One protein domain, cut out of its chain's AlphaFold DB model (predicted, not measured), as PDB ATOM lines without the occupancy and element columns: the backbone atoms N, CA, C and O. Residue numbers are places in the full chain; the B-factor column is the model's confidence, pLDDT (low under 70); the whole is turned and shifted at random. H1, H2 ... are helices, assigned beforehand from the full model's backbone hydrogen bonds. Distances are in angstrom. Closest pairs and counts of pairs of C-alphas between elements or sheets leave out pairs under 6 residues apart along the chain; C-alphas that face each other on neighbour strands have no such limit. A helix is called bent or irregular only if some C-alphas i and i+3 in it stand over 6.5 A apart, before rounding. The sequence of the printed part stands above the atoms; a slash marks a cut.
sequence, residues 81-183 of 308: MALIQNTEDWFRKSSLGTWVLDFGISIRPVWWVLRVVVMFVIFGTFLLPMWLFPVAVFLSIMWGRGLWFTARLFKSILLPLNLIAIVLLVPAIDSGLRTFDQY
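What this domain is: This is residues 81 to 183 of the 308 residues of the protein "PASTA domain" of Rhodoluna lacicola (UniProt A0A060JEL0). One long, kinked helix, H2, is the spine of a loose, open arrangement: H1 makes a corner with its first end, and three more helices gather on its later half. H3 folds back along that half as a hairpin, H4 meets it nearly at a right angle with residues 162 to 165, and H5 turns off from the end of H4 to run slantwise past H2, while residues 81 to 87 of H1 stick out. The printed part has 103 residues with five named helices, H1 to H5 in order along the chain, and no named strand; the class is all helix. The whole is loose, with a radius of gyration of the C-alphas of 16.4 A, and spans 48 by 35 by 20 A.

How they stand to each other: H1, residues 81 to 92, and H2, residues 95 to 127, touch only at the corner by their tight link, where the closest C-alphas, of Phe 91 and Gly 97, are 4.4 A apart. H2 is the hub, touching four other helices, and has a kink of 59 degrees near residue 109. It is irregular, with C-alphas 122 and 125 9.2 A apart, and its line is a rough one. H3, residues 132 to 144, forms a helical hairpin with H2, touching its residues 109 to 120 alone; their closest C-alphas, of Trp 112 and Ile 141, are 5.4 A apart. They run opposite ways at a shallow tilt of 34 degrees, only just short of steep. H4, residues 152 to 167, touches H2, about perpendicular at 83 degrees; the closest C-alphas are those of Arg 115 and Ala 165, 5.7 A apart. H3 and H4 are close but not clearly touching, with the C-alphas of Gly 144 and Leu 158 8.0 A apart. H5, residues 169 to 183, touches residues 118 to 122 of H2 at a steep tilt of 52 degrees, the same way; the closest C-alphas, of Ile 122 and Ala 172, are 5.5 A apart. H4 and H5 meet only through their link. H1 is apart from H3, H4 and H5, and H3 is apart from H5. Every O i to N i+4 pair is within hydrogen-bond range in H1, H3 and H5; in H2 21 of 29 are, and in H4 10 of 12.

Where its parts are: H1 begins at C-alpha 81, at (-48.853, -3.082, -16.031), and is 16.3 A long. H2 measures 45.3 A, from C-alpha 95 at (-35.246, -19.798, -7.746) to C-alpha 127. H3 is 17.9 A long and H4 24.1 A. H5, 20.8 A, ends at C-alpha 183, at (-21.340, -18.506, -49.758).

The domain as a whole: The two C-alphas farthest apart, of Lys 93 and Phe 126, are 48.1 A from each other. The printed part has no cut. The link from H3 to H4 is short, the other three are tight, and no link is long. Residues 102 to 107 of H2 also stand free. The mean pLDDT of the printed part is 81.9; residue 81, residues 125 to 126 and residues 148 to 150 are under 70.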
ATOM      1  N   MET A  81     -49.400  -3.222 -17.379       67.69
ATOM      2  CA  MET A  81     -48.853  -3.082 -16.031       67.69
ATOM      3  C   MET A  81     -49.257  -4.246 -15.114       67.69
ATOM      4  O   MET A  81     -48.405  -4.796 -14.424       67.69
ATOM      5  N   ALA A  82     -50.528  -4.659 -15.142       72.81
ATOM      6  CA  ALA A  82     -51.009  -5.776 -14.326       72.81
ATOM      7  C   ALA A  82     -50.448  -7.125 -14.807       72.81
ATOM      8  O   ALA A  82     -50.132  -7.987 -13.992       72.81
ATOM      9  N   LEU A  83     -50.274  -7.305 -16.122       71.06
ATOM     10  CA  LEU A  83     -49.640  -8.506 -16.666       71.06
ATOM     11  C   LEU A  83     -48.162  -8.589 -16.284       71.06
ATOM     12  O   LEU A  83     -47.699  -9.666 -15.916       71.06
ATOM     13  N   ILE A  84     -47.435  -7.469 -16.351       77.25
ATOM     14  CA  ILE A  84     -46.013  -7.409 -15.990       77.25
ATOM     15  C   ILE A  84     -45.833  -7.705 -14.500       77.25
ATOM     16  O   ILE A  84     -44.995  -8.529 -14.156       77.25
ATOM     17  N   GLN A  85     -46.656  -7.118 -13.626       79.25
ATOM     18  CA  GLN A  85     -46.600  -7.390 -12.185       79.25
ATOM     19  C   GLN A  85     -46.910  -8.859 -11.875       79.25
ATOM     20  O   GLN A  85     -46.134  -9.519 -11.192       79.25
ATOM     21  N   ASN A  86     -47.974  -9.415 -12.464       77.69
ATOM     22  CA  ASN A  86     -48.329 -10.818 -12.246       77.69
ATOM     23  C   ASN A  86     -47.268 -11.798 -12.766       77.69
ATOM     24  O   ASN A  86     -47.038 -12.836 -12.148       77.69
ATOM     25  N   THR A  87     -46.638 -11.501 -13.904       75.25
ATOM     26  CA  THR A  87     -45.558 -12.347 -14.433       75.25
ATOM     27  C   THR A  87     -44.291 -12.209 -13.597       75.25
ATOM     28  O   THR A  87     -43.689 -13.223 -13.260       75.25
ATOM     29  N   GLU A  88     -43.918 -10.998 -13.189       75.69
ATOM     30  CA  GLU A  88     -42.771 -10.757 -12.314       75.69
ATOM     31  C   GLU A  88     -42.916 -11.467 -10.961       75.69
ATOM     32  O   GLU A  88     -42.002 -12.180 -10.545       75.69
ATOM     33  N   ASP A  89     -44.081 -11.366 -10.319       78.38
ATOM     34  CA  ASP A  89     -44.373 -12.050  -9.056       78.38
ATOM     35  C   ASP A  89     -44.366 -13.575  -9.210       78.38
ATOM     36  O   ASP A  89     -43.936 -14.299  -8.311       78.38
ATOM     37  N   TRP A  90     -44.822 -14.090 -10.354       74.06
ATOM     38  CA  TRP A  90     -44.791 -15.521 -10.648       74.06
ATOM     39  C   TRP A  90     -43.364 -16.037 -10.880       74.06
ATOM     40  O   TRP A  90     -42.992 -17.068 -10.322       74.06
ATOM     41  N   PHE A  91     -42.534 -15.300 -11.624       74.19
ATOM     42  CA  PHE A  91     -41.132 -15.663 -11.848       74.19
ATOM     43  C   PHE A  91     -40.287 -15.522 -10.575       74.19
ATOM     44  O   PHE A  91     -39.440 -16.375 -10.311       74.19
ATOM     45  N   ARG A  92     -40.541 -14.507  -9.736       75.69
ATOM     46  CA  ARG A  92     -39.828 -14.315  -8.460       75.69
ATOM     47  C   ARG A  92     -40.142 -15.389  -7.414       75.69
ATOM     48  O   ARG A  92     -39.341 -15.585  -6.505       75.69
ATOM     49  N   LYS A  93     -41.257 -16.119  -7.548       83.00
ATOM     50  CA  LYS A  93     -41.597 -17.256  -6.668       83.00
ATOM     51  C   LYS A  93     -40.694 -18.477  -6.863       83.00
ATOM     52  O   LYS A  93     -40.668 -19.334  -5.986       83.00
ATOM     53  N   SER A  94     -39.966 -18.574  -7.978       82.38
ATOM     54  CA  SER A  94     -39.067 -19.694  -8.272       82.38
ATOM     55  C   SER A  94     -37.600 -19.245  -8.294       82.38
ATOM     56  O   SER A  94     -37.263 -18.195  -8.847       82.38
ATOM     57  N   SER A  95     -36.698 -20.054  -7.729       74.19
ATOM     58  CA  SER A  95     -35.246 -19.798  -7.746       74.19
ATOM     59  C   SER A  95     -34.663 -19.808  -9.165       74.19
ATOM     60  O   SER A  95     -33.729 -19.070  -9.467       74.19
ATOM     61  N   LEU A  96     -35.258 -20.589 -10.069       75.06
ATOM     62  CA  LEU A  96     -34.920 -20.559 -11.492       75.06
ATOM     63  C   LEU A  96     -35.424 -19.280 -12.166       75.06
ATOM     64  O   LEU A  96     -34.746 -18.735 -13.029       75.06
ATOM     65  N   GLY A  97     -36.594 -18.774 -11.772       76.31
ATOM     66  CA  GLY A  97     -37.171 -17.573 -12.375       76.31
ATOM     67  C   GLY A  97     -36.402 -16.304 -12.013       76.31
ATOM     68  O   GLY A  97     -36.164 -15.470 -12.880       76.31
ATOM     69  N   THR A  98     -35.930 -16.193 -10.771       73.62
ATOM     70  CA  THR A  98     -35.016 -15.115 -10.351       73.62
ATOM     71  C   THR A  98     -33.693 -15.157 -11.115       73.62
ATOM     72  O   THR A  98     -33.287 -14.138 -11.667       73.62
ATOM     73  N   TRP A  99     -33.084 -16.338 -11.264       81.06
ATOM     74  CA  TRP A  99     -31.872 -16.507 -12.075       81.06
ATOM     75  C   TRP A  99     -32.082 -16.137 -13.554       81.06
ATOM     76  O   TRP A  99     -31.261 -15.429 -14.134       81.06
ATOM     77  N   VAL A 100     -33.201 -16.551 -14.166       77.69
ATOM     78  CA  VAL A 100     -33.549 -16.193 -15.554       77.69
ATOM     79  C   VAL A 100     -33.781 -14.688 -15.707       77.69
ATOM     80  O   VAL A 100     -33.364 -14.109 -16.710       77.69
ATOM     81  N   LEU A 101     -34.422 -14.036 -14.732       75.44
ATOM     82  CA  LEU A 101     -34.621 -12.586 -14.742       75.44
ATOM     83  C   LEU A 101     -33.284 -11.844 -14.649       75.44
ATOM     84  O   LEU A 101     -33.041 -10.945 -15.454       75.44
ATOM     85  N   ASP A 102     -32.397 -12.249 -13.741       75.50
ATOM     86  CA  ASP A 102     -31.068 -11.647 -13.585       75.50
ATOM     87  C   ASP A 102     -30.197 -11.860 -14.833       75.50
ATOM     88  O   ASP A 102     -29.571 -10.922 -15.339       75.50
ATOM     89  N   PHE A 103     -30.229 -13.064 -15.407       75.94
ATOM     90  CA  PHE A 103     -29.555 -13.374 -16.666       75.94
ATOM     91  C   PHE A 103     -30.133 -12.567 -17.843       75.94
ATOM     92  O   PHE A 103     -29.389 -11.980 -18.631       75.94
ATOM     93  N   GLY A 104     -31.459 -12.442 -17.929       76.31
ATOM     94  CA  GLY A 104     -32.145 -11.630 -18.935       76.31
ATOM     95  C   GLY A 104     -31.830 -10.135 -18.816       76.31
ATOM     96  O   GLY A 104     -31.674  -9.443 -19.826       76.31
ATOM     97  N   ILE A 105     -31.654  -9.627 -17.591       73.81
ATOM     98  CA  ILE A 105     -31.179  -8.262 -17.336       73.81
ATOM     99  C   ILE A 105     -29.740  -8.090 -17.838       73.81
ATOM    100  O   ILE A 105     -29.435  -7.067 -18.459       73.81
ATOM    101  N   SER A 106     -28.882  -9.095 -17.650       79.75
ATOM    102  CA  SER A 106     -27.504  -9.092 -18.159       79.75
ATOM    103  C   SER A 106     -27.424  -9.150 -19.692       79.75
ATOM    104  O   SER A 106     -26.483  -8.612 -20.270       79.75
ATOM    105  N   ILE A 107     -28.411  -9.750 -20.366       81.81
ATOM    106  CA  ILE A 107     -28.480  -9.867 -21.838       81.81
ATOM    107  C   ILE A 107     -29.021  -8.601 -22.516       81.81
ATOM    108  O   ILE A 107     -28.912  -8.458 -23.735       81.81
ATOM    109  N   ARG A 108     -29.529  -7.619 -21.761       80.50
ATOM    110  CA  ARG A 108     -30.030  -6.350 -22.327       80.50
ATOM    111  C   ARG A 108     -29.095  -5.727 -23.378       80.50
ATOM    112  O   ARG A 108     -29.613  -5.333 -24.418       80.50
ATOM    113  N   PRO A 109     -27.759  -5.652 -23.187       80.31
ATOM    114  CA  PRO A 109     -26.853  -5.113 -24.201       80.31
ATOM    115  C   PRO A 109     -26.855  -5.928 -25.499       80.31
ATOM    116  O   PRO A 109     -26.906  -5.355 -26.585       80.31
ATOM    117  N   VAL A 110     -26.860  -7.258 -25.380       86.56
ATOM    118  CA  VAL A 110     -26.858  -8.203 -26.506       86.56
ATOM    119  C   VAL A 110     -28.146  -8.075 -27.318       86.56
ATOM    120  O   VAL A 110     -28.103  -8.097 -28.545       86.56
ATOM    121  N   TRP A 111     -29.285  -7.852 -26.657       88.62
ATOM    122  CA  TRP A 111     -30.570  -7.649 -27.331       88.62
ATOM    123  C   TRP A 111     -30.574  -6.439 -28.283       88.62
ATOM    124  O   TRP A 111     -31.163  -6.492 -29.365       88.62
ATOM    125  N   TRP A 112     -29.899  -5.343 -27.918       90.31
ATOM    126  CA  TRP A 112     -29.804  -4.160 -28.786       90.31
ATOM    127  C   TRP A 112     -29.013  -4.445 -30.060       90.31
ATOM    128  O   TRP A 112     -29.404  -3.976 -31.132       90.31
ATOM    129  N   VAL A 113     -27.942  -5.234 -29.945       90.12
ATOM    130  CA  VAL A 113     -27.125  -5.679 -31.080       90.12
ATOM    131  C   VAL A 113     -27.928  -6.635 -31.958       90.12
ATOM    132  O   VAL A 113     -28.017  -6.430 -33.166       90.12
ATOM    133  N   LEU A 114     -28.582  -7.626 -31.345       91.12
ATOM    134  CA  LEU A 114     -29.368  -8.644 -32.040       91.12
ATOM    135  C   LEU A 114     -30.449  -8.032 -32.935       91.12
ATOM    136  O   LEU A 114     -30.612  -8.447 -34.075       91.12
ATOM    137  N   ARG A 115     -31.139  -6.988 -32.464       89.75
ATOM    138  CA  ARG A 115     -32.122  -6.243 -33.267       89.75
ATOM    139  C   ARG A 115     -31.532  -5.686 -34.563       89.75
ATOM    140  O   ARG A 115     -32.181  -5.738 -35.603       89.75
ATOM    141  N   VAL A 116     -30.325  -5.128 -34.495       91.25
ATOM    142  CA  VAL A 116     -29.651  -4.547 -35.663       91.25
ATOM    143  C   VAL A 116     -29.186  -5.650 -36.604       91.25
ATOM    144  O   VAL A 116     -29.381  -5.531 -37.807       91.25
ATOM    145  N   VAL A 117     -28.666  -6.752 -36.061       90.06
ATOM    146  CA  VAL A 117     -28.302  -7.941 -36.845       90.06
ATOM    147  C   VAL A 117     -29.511  -8.485 -37.606       90.06
ATOM    148  O   VAL A 117     -29.416  -8.681 -38.811       90.06
ATOM    149  N   VAL A 118     -30.664  -8.647 -36.948       90.44
ATOM    150  CA  VAL A 118     -31.907  -9.107 -37.595       90.44
ATOM    151  C   VAL A 118     -32.288  -8.203 -38.770       90.44
ATOM    152  O   VAL A 118     -32.603  -8.704 -39.844       90.44
ATOM    153  N   MET A 119     -32.208  -6.878 -38.607       86.31
ATOM    154  CA  MET A 119     -32.466  -5.943 -39.709       86.31
ATOM    155  C   MET A 119     -31.461  -6.113 -40.850       86.31
ATOM    156  O   MET A 119     -31.861  -6.233 -42.002       86.31
ATOM    157  N   PHE A 120     -30.166  -6.176 -40.550       87.88
ATOM    158  CA  PHE A 120     -29.136  -6.325 -41.579       87.88
ATOM    159  C   PHE A 120     -29.232  -7.646 -42.342       87.88
ATOM    160  O   PHE A 120     -29.001  -7.662 -43.546       87.88
ATOM    161  N   VAL A 121     -29.606  -8.739 -41.676       86.94
ATOM    162  CA  VAL A 121     -29.782 -10.041 -42.329       86.94
ATOM    163  C   VAL A 121     -31.030 -10.057 -43.216       86.94
ATOM    164  O   VAL A 121     -30.967 -10.562 -44.330       86.94
ATOM    165  N   ILE A 122     -32.145  -9.468 -42.766       84.56
ATOM    166  CA  ILE A 122     -33.399  -9.406 -43.543       84.56
ATOM    167  C   ILE A 122     -33.259  -8.500 -44.774       84.56
ATOM    168  O   ILE A 122     -33.705  -8.863 -45.859       84.56
ATOM    169  N   PHE A 123     -32.677  -7.309 -44.609       82.81
ATOM    170  CA  PHE A 123     -32.524  -6.347 -45.706       82.81
ATOM    171  C   PHE A 123     -31.296  -6.648 -46.582       82.81
ATOM    172  O   PHE A 123     -31.225  -6.187 -47.717       82.81
ATOM    173  N   GLY A 124     -30.355  -7.452 -46.091       70.69
ATOM    174  CA  GLY A 124     -29.141  -7.826 -46.806       70.69
ATOM    175  C   GLY A 124     -28.150  -6.671 -46.985       70.69
ATOM    176  O   GLY A 124     -28.465  -5.487 -46.845       70.69
ATOM    177  N   THR A 125     -26.918  -7.021 -47.356       62.72
ATOM    178  CA  THR A 125     -25.827  -6.078 -47.668       62.72
ATOM    179  C   THR A 125     -26.116  -5.170 -48.869       62.72
ATOM    180  O   THR A 125     -25.441  -4.159 -49.036       62.72
ATOM    181  N   PHE A 126     -27.116  -5.496 -49.693       61.00
ATOM    182  CA  PHE A 126     -27.469  -4.728 -50.892       61.00
ATOM    183  C   PHE A 126     -28.267  -3.448 -50.593       61.00
ATOM    184  O   PHE A 126     -28.158  -2.474 -51.332       61.00
ATOM    185  N   LEU A 127     -29.064  -3.433 -49.519       72.56
ATOM    186  CA  LEU A 127     -29.906  -2.285 -49.146       72.56
ATOM    187  C   LEU A 127     -29.246  -1.367 -48.111       72.56
ATOM    188  O   LEU A 127     -29.605  -0.194 -48.021       72.56
ATOM    189  N   LEU A 128     -28.297  -1.885 -47.324       80.31
ATOM    190  CA  LEU A 128     -27.634  -1.142 -46.255       80.31
ATOM    191  C   LEU A 128     -26.112  -1.265 -46.382       80.31
ATOM    192  O   LEU A 128     -25.581  -2.375 -46.304       80.31
ATOM    193  N   PRO A 129     -25.379  -0.146 -46.521       84.31
ATOM    194  CA  PRO A 129     -23.933  -0.205 -46.629       84.31
ATOM    195  C   PRO A 129     -23.308  -0.643 -45.297       84.31
ATOM    196  O   PRO A 129     -23.742  -0.235 -44.218       84.31
ATOM    197  N   MET A 130     -22.252  -1.458 -45.367       83.56
ATOM    198  CA  MET A 130     -21.667  -2.132 -44.197       83.56
ATOM    199  C   MET A 130     -21.161  -1.165 -43.113       83.56
ATOM    200  O   MET A 130     -21.245  -1.467 -41.924       83.56
ATOM    201  N   TRP A 131     -20.716   0.036 -43.495       88.88
ATOM    202  CA  TRP A 131     -20.281   1.072 -42.550       88.88
ATOM    203  C   TRP A 131     -21.415   1.596 -41.651       88.88
ATOM    204  O   TRP A 131     -21.148   2.128 -40.573       88.88
ATOM    205  N   LEU A 132     -22.681   1.418 -42.045       90.00
ATOM    206  CA  LEU A 132     -23.841   1.824 -41.251       90.00
ATOM    207  C   LEU A 132     -24.080   0.879 -40.061       90.00
ATOM    208  O   LEU A 132     -24.685   1.282 -39.069       90.00
ATOM    209  N   PHE A 133     -23.594  -0.364 -40.125       90.25
ATOM    210  CA  PHE A 133     -23.792  -1.367 -39.076       90.25
ATOM    211  C   PHE A 133     -23.321  -0.898 -37.685       90.25
ATOM    212  O   PHE A 133     -24.148  -0.871 -36.768       90.25
ATOM    213  N   PRO A 134     -22.059  -0.458 -37.486       92.12
ATOM    214  CA  PRO A 134     -21.608   0.016 -36.175       92.12
ATOM    215  C   PRO A 134     -22.389   1.245 -35.689       92.12
ATOM    216  O   PRO A 134     -22.680   1.356 -34.496       92.12
ATOM    217  N   VAL A 135     -22.794   2.136 -36.600       92.56
ATOM    218  CA  VAL A 135     -23.599   3.325 -36.275       92.56
ATOM    219  C   VAL A 135     -24.991   2.919 -35.781       92.56
ATOM    220  O   VAL A 135     -25.459   3.412 -34.753       92.56
ATOM    221  N   ALA A 136     -25.640   1.978 -36.466       90.94
ATOM    222  CA  ALA A 136     -26.951   1.463 -36.091       90.94
ATOM    223  C   ALA A 136     -26.913   0.710 -34.751       90.94
ATOM    224  O   ALA A 136     -27.801   0.902 -33.916       90.94
ATOM    225  N   VAL A 137     -25.871  -0.095 -34.505       91.75
ATOM    226  CA  VAL A 137     -25.651  -0.766 -33.211       91.75
ATOM    227  C   VAL A 137     -25.518   0.260 -32.089       91.75
ATOM    228  O   VAL A 137     -26.202   0.146 -31.070       91.75
ATOM    229  N   PHE A 138     -24.698   1.294 -32.282       90.69
ATOM    230  CA  PHE A 138     -24.509   2.353 -31.295       90.69
ATOM    231  C   PHE A 138     -25.825   3.075 -30.964       90.69
ATOM    232  O   PHE A 138     -26.196   3.178 -29.792       90.69
ATOM    233  N   LEU A 139     -26.585   3.489 -31.984       90.00
ATOM    234  CA  LEU A 139     -27.890   4.136 -31.804       90.00
ATOM    235  C   LEU A 139     -28.910   3.216 -31.114       90.00
ATOM    236  O   LEU A 139     -29.627   3.666 -30.217       90.00
ATOM    237  N   SER A 140     -28.941   1.928 -31.472       89.31
ATOM    238  CA  SER A 140     -29.802   0.915 -30.843       89.31
ATOM    239  C   SER A 140     -29.504   0.777 -29.344       89.31
ATOM    240  O   SER A 140     -30.425   0.753 -28.525       89.31
ATOM    241  N   ILE A 141     -28.221   0.775 -28.960       88.31
ATOM    242  CA  ILE A 141     -27.794   0.706 -27.554       88.31
ATOM    243  C   ILE A 141     -28.168   1.987 -26.798       88.31
ATOM    244  O   ILE A 141     -28.697   1.910 -25.684       88.31
ATOM    245  N   MET A 142     -27.909   3.167 -27.371       85.94
ATOM    246  CA  MET A 142     -28.211   4.446 -26.713       85.94
ATOM    247  C   MET A 142     -29.712   4.646 -26.496       85.94
ATOM    248  O   MET A 142     -30.129   5.089 -25.420       85.94
ATOM    249  N   TRP A 143     -30.518   4.282 -27.495       86.38
ATOM    250  CA  TRP A 143     -31.972   4.351 -27.410       86.38
ATOM    251  C   TRP A 143     -32.524   3.311 -26.430       86.38
ATOM    252  O   TRP A 143     -33.364   3.627 -25.587       86.38
ATOM    253  N   GLY A 144     -31.984   2.090 -26.455       81.31
ATOM    254  CA  GLY A 144     -32.377   1.008 -25.559       81.31
ATOM    255  C   GLY A 144     -32.049   1.236 -24.083       81.31
ATOM    256  O   GLY A 144     -32.801   0.825 -23.201       81.31
ATOM    257  N   ARG A 145     -30.961   1.959 -23.791       79.44
ATOM    258  CA  ARG A 145     -30.628   2.415 -22.429       79.44
ATOM    259  C   ARG A 145     -31.510   3.569 -21.946       79.44
ATOM    260  O   ARG A 145     -31.402   3.957 -20.787       79.44
ATOM    261  N   GLY A 146     -32.348   4.137 -22.817       76.88
ATOM    262  CA  GLY A 146     -33.170   5.304 -22.507       76.88
ATOM    263  C   GLY A 146     -32.353   6.568 -22.234       76.88
ATOM    264  O   GLY A 146     -32.874   7.495 -21.619       76.88
ATOM    265  N   LEU A 147     -31.083   6.597 -22.659       70.88
ATOM    266  CA  LEU A 147     -30.200   7.753 -22.498       70.88
ATOM    267  C   LEU A 147     -30.587   8.851 -23.489       70.88
ATOM    268  O   LEU A 147     -30.675  10.014 -23.107       70.88
ATOM    269  N   TRP A 148     -30.871   8.468 -24.737       66.88
ATOM    270  CA  TRP A 148     -31.351   9.349 -25.800       66.88
ATOM    271  C   TRP A 148     -32.760   8.933 -26.236       66.88
ATOM    272  O   TRP A 148     -33.116   7.757 -26.163       66.88
ATOM    273  N   PHE A 149     -33.566   9.908 -26.668       64.81
ATOM    274  CA  PHE A 149     -34.965   9.721 -27.088       64.81
ATOM    275  C   PHE A 149     -35.934   9.343 -25.948       64.81
ATOM    276  O   PHE A 149     -36.703   8.388 -26.023       64.81
ATOM    277  N   THR A 150     -35.936  10.131 -24.872       67.81
ATOM    278  CA  THR A 150     -36.778   9.925 -23.675       67.81
ATOM    279  C   THR A 150     -38.236  10.372 -23.819       67.81
ATOM    280  O   THR A 150     -39.038  10.124 -22.911       67.81
ATOM    281  N   ALA A 151     -38.608  11.011 -24.933       76.81
ATOM    282  CA  ALA A 151     -39.975  11.472 -25.155       76.81
ATOM    283  C   ALA A 151     -40.975  10.300 -25.219       76.81
ATOM    284  O   ALA A 151     -40.637   9.174 -25.594       76.81
ATOM    285  N   ARG A 152     -42.236  10.575 -24.856       73.31
ATOM    286  CA  ARG A 152     -43.302   9.563 -24.710       73.31
ATOM    287  C   ARG A 152     -43.469   8.689 -25.959       73.31
ATOM    288  O   ARG A 152     -43.624   7.482 -25.829       73.31
ATOM    289  N   LEU A 153     -43.352   9.293 -27.144       72.94
ATOM    290  CA  LEU A 153     -43.448   8.610 -28.440       72.94
ATOM    291  C   LEU A 153     -42.386   7.516 -28.604       72.94
ATOM    292  O   LEU A 153     -42.711   6.378 -28.926       72.94
ATOM    293  N   PHE A 154     -41.126   7.825 -28.307       74.44
ATOM    294  CA  PHE A 154     -40.020   6.880 -28.452       74.44
ATOM    295  C   PHE A 154     -40.102   5.714 -27.462       74.44
ATOM    296  O   PHE A 154     -39.761   4.587 -27.817       74.44
ATOM    297  N   LYS A 155     -40.621   5.949 -26.250       75.56
ATOM    298  CA  LYS A 155     -40.909   4.869 -25.290       75.56
ATOM    299  C   LYS A 155     -42.043   3.960 -25.771       75.56
ATOM    300  O   LYS A 155     -41.943   2.746 -25.627       75.56
ATOM    301  N   SER A 156     -43.090   4.531 -26.369       76.06
ATOM    302  CA  SER A 156     -44.219   3.767 -26.915       76.06
ATOM    303  C   SER A 156     -43.851   2.940 -28.151       76.06
ATOM    304  O   SER A 156     -44.411   1.865 -28.328       76.06
ATOM    305  N   ILE A 157     -42.897   3.394 -28.973       81.62
ATOM    306  CA  ILE A 157     -42.417   2.675 -30.170       81.62
ATOM    307  C   ILE A 157     -41.472   1.514 -29.812       81.62
ATOM    308  O   ILE A 157     -41.343   0.551 -30.568       81.62
ATOM    309  N   LEU A 158     -40.837   1.549 -28.639       80.12
ATOM    310  CA  LEU A 158     -39.850   0.537 -28.258       80.12
ATOM    311  C   LEU A 158     -40.453  -0.872 -28.130       80.12
ATOM    312  O   LEU A 158     -39.825  -1.853 -28.524       80.12
ATOM    313  N   LEU A 159     -41.672  -0.967 -27.589       81.12
ATOM    314  CA  LEU A 159     -42.399  -2.227 -27.433       81.12
ATOM    315  C   LEU A 159     -42.754  -2.876 -28.786       81.12
ATOM    316  O   LEU A 159     -42.359  -4.024 -28.985       81.12
ATOM    317  N   PRO A 160     -43.444  -2.199 -29.729       83.00
ATOM    318  CA  PRO A 160     -43.734  -2.791 -31.032       83.00
ATOM    319  C   PRO A 160     -42.456  -3.113 -31.807       83.00
ATOM    320  O   PRO A 160     -42.387  -4.163 -32.434       83.00
ATOM    321  N   LEU A 161     -41.408  -2.291 -31.701       83.75
ATOM    322  CA  LEU A 161     -40.125  -2.583 -32.338       83.75
ATOM    323  C   LEU A 161     -39.456  -3.846 -31.767       83.75
ATOM    324  O   LEU A 161     -38.884  -4.630 -32.519       83.75
ATOM    325  N   ASN A 162     -39.552  -4.072 -30.451       86.44
ATOM    326  CA  ASN A 162     -39.098  -5.319 -29.833       86.44
ATOM    327  C   ASN A 162     -39.891  -6.523 -30.357       86.44
ATOM    328  O   ASN A 162     -39.290  -7.541 -30.683       86.44
ATOM    329  N   LEU A 163     -41.217  -6.404 -30.463       87.62
ATOM    330  CA  LEU A 163     -42.064  -7.481 -30.980       87.62
ATOM    331  C   LEU A 163     -41.733  -7.807 -32.439       87.62
ATOM    332  O   LEU A 163     -41.587  -8.976 -32.778       87.62
ATOM    333  N   ILE A 164     -41.533  -6.788 -33.277       88.19
ATOM    334  CA  ILE A 164     -41.105  -6.963 -34.670       88.19
ATOM    335  C   ILE A 164     -39.754  -7.685 -34.733       88.19
ATOM    336  O   ILE A 164     -39.610  -8.634 -35.497       88.19
ATOM    337  N   ALA A 165     -38.783  -7.293 -33.904       87.88
ATOM    338  CA  ALA A 165     -37.476  -7.950 -33.865       87.88
ATOM    339  C   ALA A 165     -37.569  -9.433 -33.463       87.88
ATOM    340  O   ALA A 165     -36.841 -10.253 -34.013       87.88
ATOM    341  N   ILE A 166     -38.478  -9.784 -32.546       90.75
ATOM    342  CA  ILE A 166     -38.742 -11.181 -32.163       90.75
ATOM    343  C   ILE A 166     -39.383 -11.951 -33.322       90.75
ATOM    344  O   ILE A 166     -38.947 -13.054 -33.640       90.75
ATOM    345  N   VAL A 167     -40.396 -11.376 -33.977       92.81
ATOM    346  CA  VAL A 167     -41.094 -12.018 -35.105       92.81
ATOM    347  C   VAL A 167     -40.143 -12.261 -36.277       92.81
ATOM    348  O   VAL A 167     -40.180 -13.319 -36.899       92.81
ATOM    349  N   LEU A 168     -39.253 -11.308 -36.552       91.44
ATOM    350  CA  LEU A 168     -38.287 -11.401 -37.643       91.44
ATOM    351  C   LEU A 168     -37.079 -12.286 -37.325       91.44
ATOM    352  O   LEU A 168     -36.270 -12.543 -38.212       91.44
ATOM    353  N   LEU A 169     -36.954 -12.785 -36.097       90.88
ATOM    354  CA  LEU A 169     -35.808 -13.588 -35.687       90.88
ATOM    355  C   LEU A 169     -35.735 -14.910 -36.463       90.88
ATOM    356  O   LEU A 169     -34.668 -15.286 -36.938       90.88
ATOM    357  N   VAL A 170     -36.879 -15.574 -36.655       92.12
ATOM    358  CA  VAL A 170     -36.981 -16.827 -37.421       92.12
ATOM    359  C   VAL A 170     -36.604 -16.633 -38.897       92.12
ATOM    360  O   VAL A 170     -35.675 -17.306 -39.347       92.12
ATOM    361  N   PRO A 171     -37.234 -15.716 -39.663       91.25
ATOM    362  CA  PRO A 171     -36.852 -15.501 -41.058       91.25
ATOM    363  C   PRO A 171     -35.431 -14.941 -41.206       91.25
ATOM    364  O   PRO A 171     -34.791 -15.200 -42.222       91.25
ATOM    365  N   ALA A 172     -34.905 -14.216 -40.211       89.31
ATOM    366  CA  ALA A 172     -33.512 -13.779 -40.220       89.31
ATOM    367  C   ALA A 172     -32.544 -14.961 -40.078       89.31
ATOM    368  O   ALA A 172     -31.583 -15.032 -40.834       89.31
ATOM    369  N   ILE A 173     -32.797 -15.908 -39.169       89.50
ATOM    370  CA  ILE A 173     -31.963 -17.116 -39.034       89.50
ATOM    371  C   ILE A 173     -31.966 -17.911 -40.341       89.50
ATOM    372  O   ILE A 173     -30.906 -18.228 -40.865       89.50
ATOM    373  N   ASP A 174     -33.149 -18.177 -40.890       90.38
ATOM    374  CA  ASP A 174     -33.324 -18.902 -42.153       90.38
ATOM    375  C   ASP A 174     -32.623 -18.196 -43.332       90.38
ATOM    376  O   ASP A 174     -31.911 -18.823 -44.116       90.38
ATOM    377  N   SER A 175     -32.733 -16.867 -43.418       87.19
ATOM    378  CA  SER A 175     -32.021 -16.081 -44.433       87.19
ATOM    379  C   SER A 175     -30.505 -16.119 -44.236       87.19
ATOM    380  O   SER A 175     -29.778 -16.300 -45.205       87.19
ATOM    381  N   GLY A 176     -30.027 -16.016 -42.993       86.00
ATOM    382  CA  GLY A 176     -28.606 -16.115 -42.665       86.00
ATOM    383  C   GLY A 176     -28.013 -17.481 -43.012       86.00
ATOM    384  O   GLY A 176     -26.933 -17.535 -43.597       86.00
ATOM    385  N   LEU A 177     -28.733 -18.570 -42.719       88.69
ATOM    386  CA  LEU A 177     -28.345 -19.930 -43.105       88.69
ATOM    387  C   LEU A 177     -28.263 -20.067 -44.628       88.69
ATOM    388  O   LEU A 177     -27.243 -20.513 -45.137       88.69
ATOM    389  N   ARG A 178     -29.269 -19.581 -45.371       87.25
ATOM    390  CA  ARG A 178     -29.230 -19.585 -46.843       87.25
ATOM    391  C   ARG A 178     -28.058 -18.794 -47.410       87.25
ATOM    392  O   ARG A 178     -27.419 -19.256 -48.348       87.25
ATOM    393  N   THR A 179     -27.775 -17.607 -46.875       83.31
ATOM    394  CA  THR A 179     -26.632 -16.797 -47.321       83.31
ATOM    395  C   THR A 179     -25.308 -17.503 -47.035       83.31
ATOM    396  O   THR A 179     -24.406 -17.462 -47.868       83.31
ATOM    397  N   PHE A 180     -25.189 -18.169 -45.885       82.19
ATOM    398  CA  PHE A 180     -24.008 -18.954 -45.541       82.19
ATOM    399  C   PHE A 180     -23.833 -20.159 -46.475       82.19
ATOM    400  O   PHE A 180     -22.757 -20.322 -47.044       82.19
ATOM    401  N   ASP A 181     -24.891 -20.939 -46.704       85.00
ATOM    402  CA  ASP A 181     -24.874 -22.085 -47.619       85.00
ATOM    403  C   ASP A 181     -24.526 -21.653 -49.046       85.00
ATOM    404  O   ASP A 181     -23.707 -22.287 -49.702       85.00
ATOM    405  N   GLN A 182     -25.088 -20.535 -49.516       80.25
ATOM    406  CA  GLN A 182     -24.737 -19.947 -50.809       80.25
ATOM    407  C   GLN A 182     -23.274 -19.517 -50.865       80.25
ATOM    408  O   GLN A 182     -22.623 -19.738 -51.876       80.25
ATOM    409  N   TYR A 183     -22.744 -18.904 -49.807       79.00
ATOM    410  CA  TYR A 183     -21.340 -18.506 -49.758       79.00
ATOM    411  C   TYR A 183     -20.406 -19.722 -49.817       79.00
ATOM    412  O   TYR A 183     -19.462 -19.719 -50.603       79.00
TER     413      TYR A 183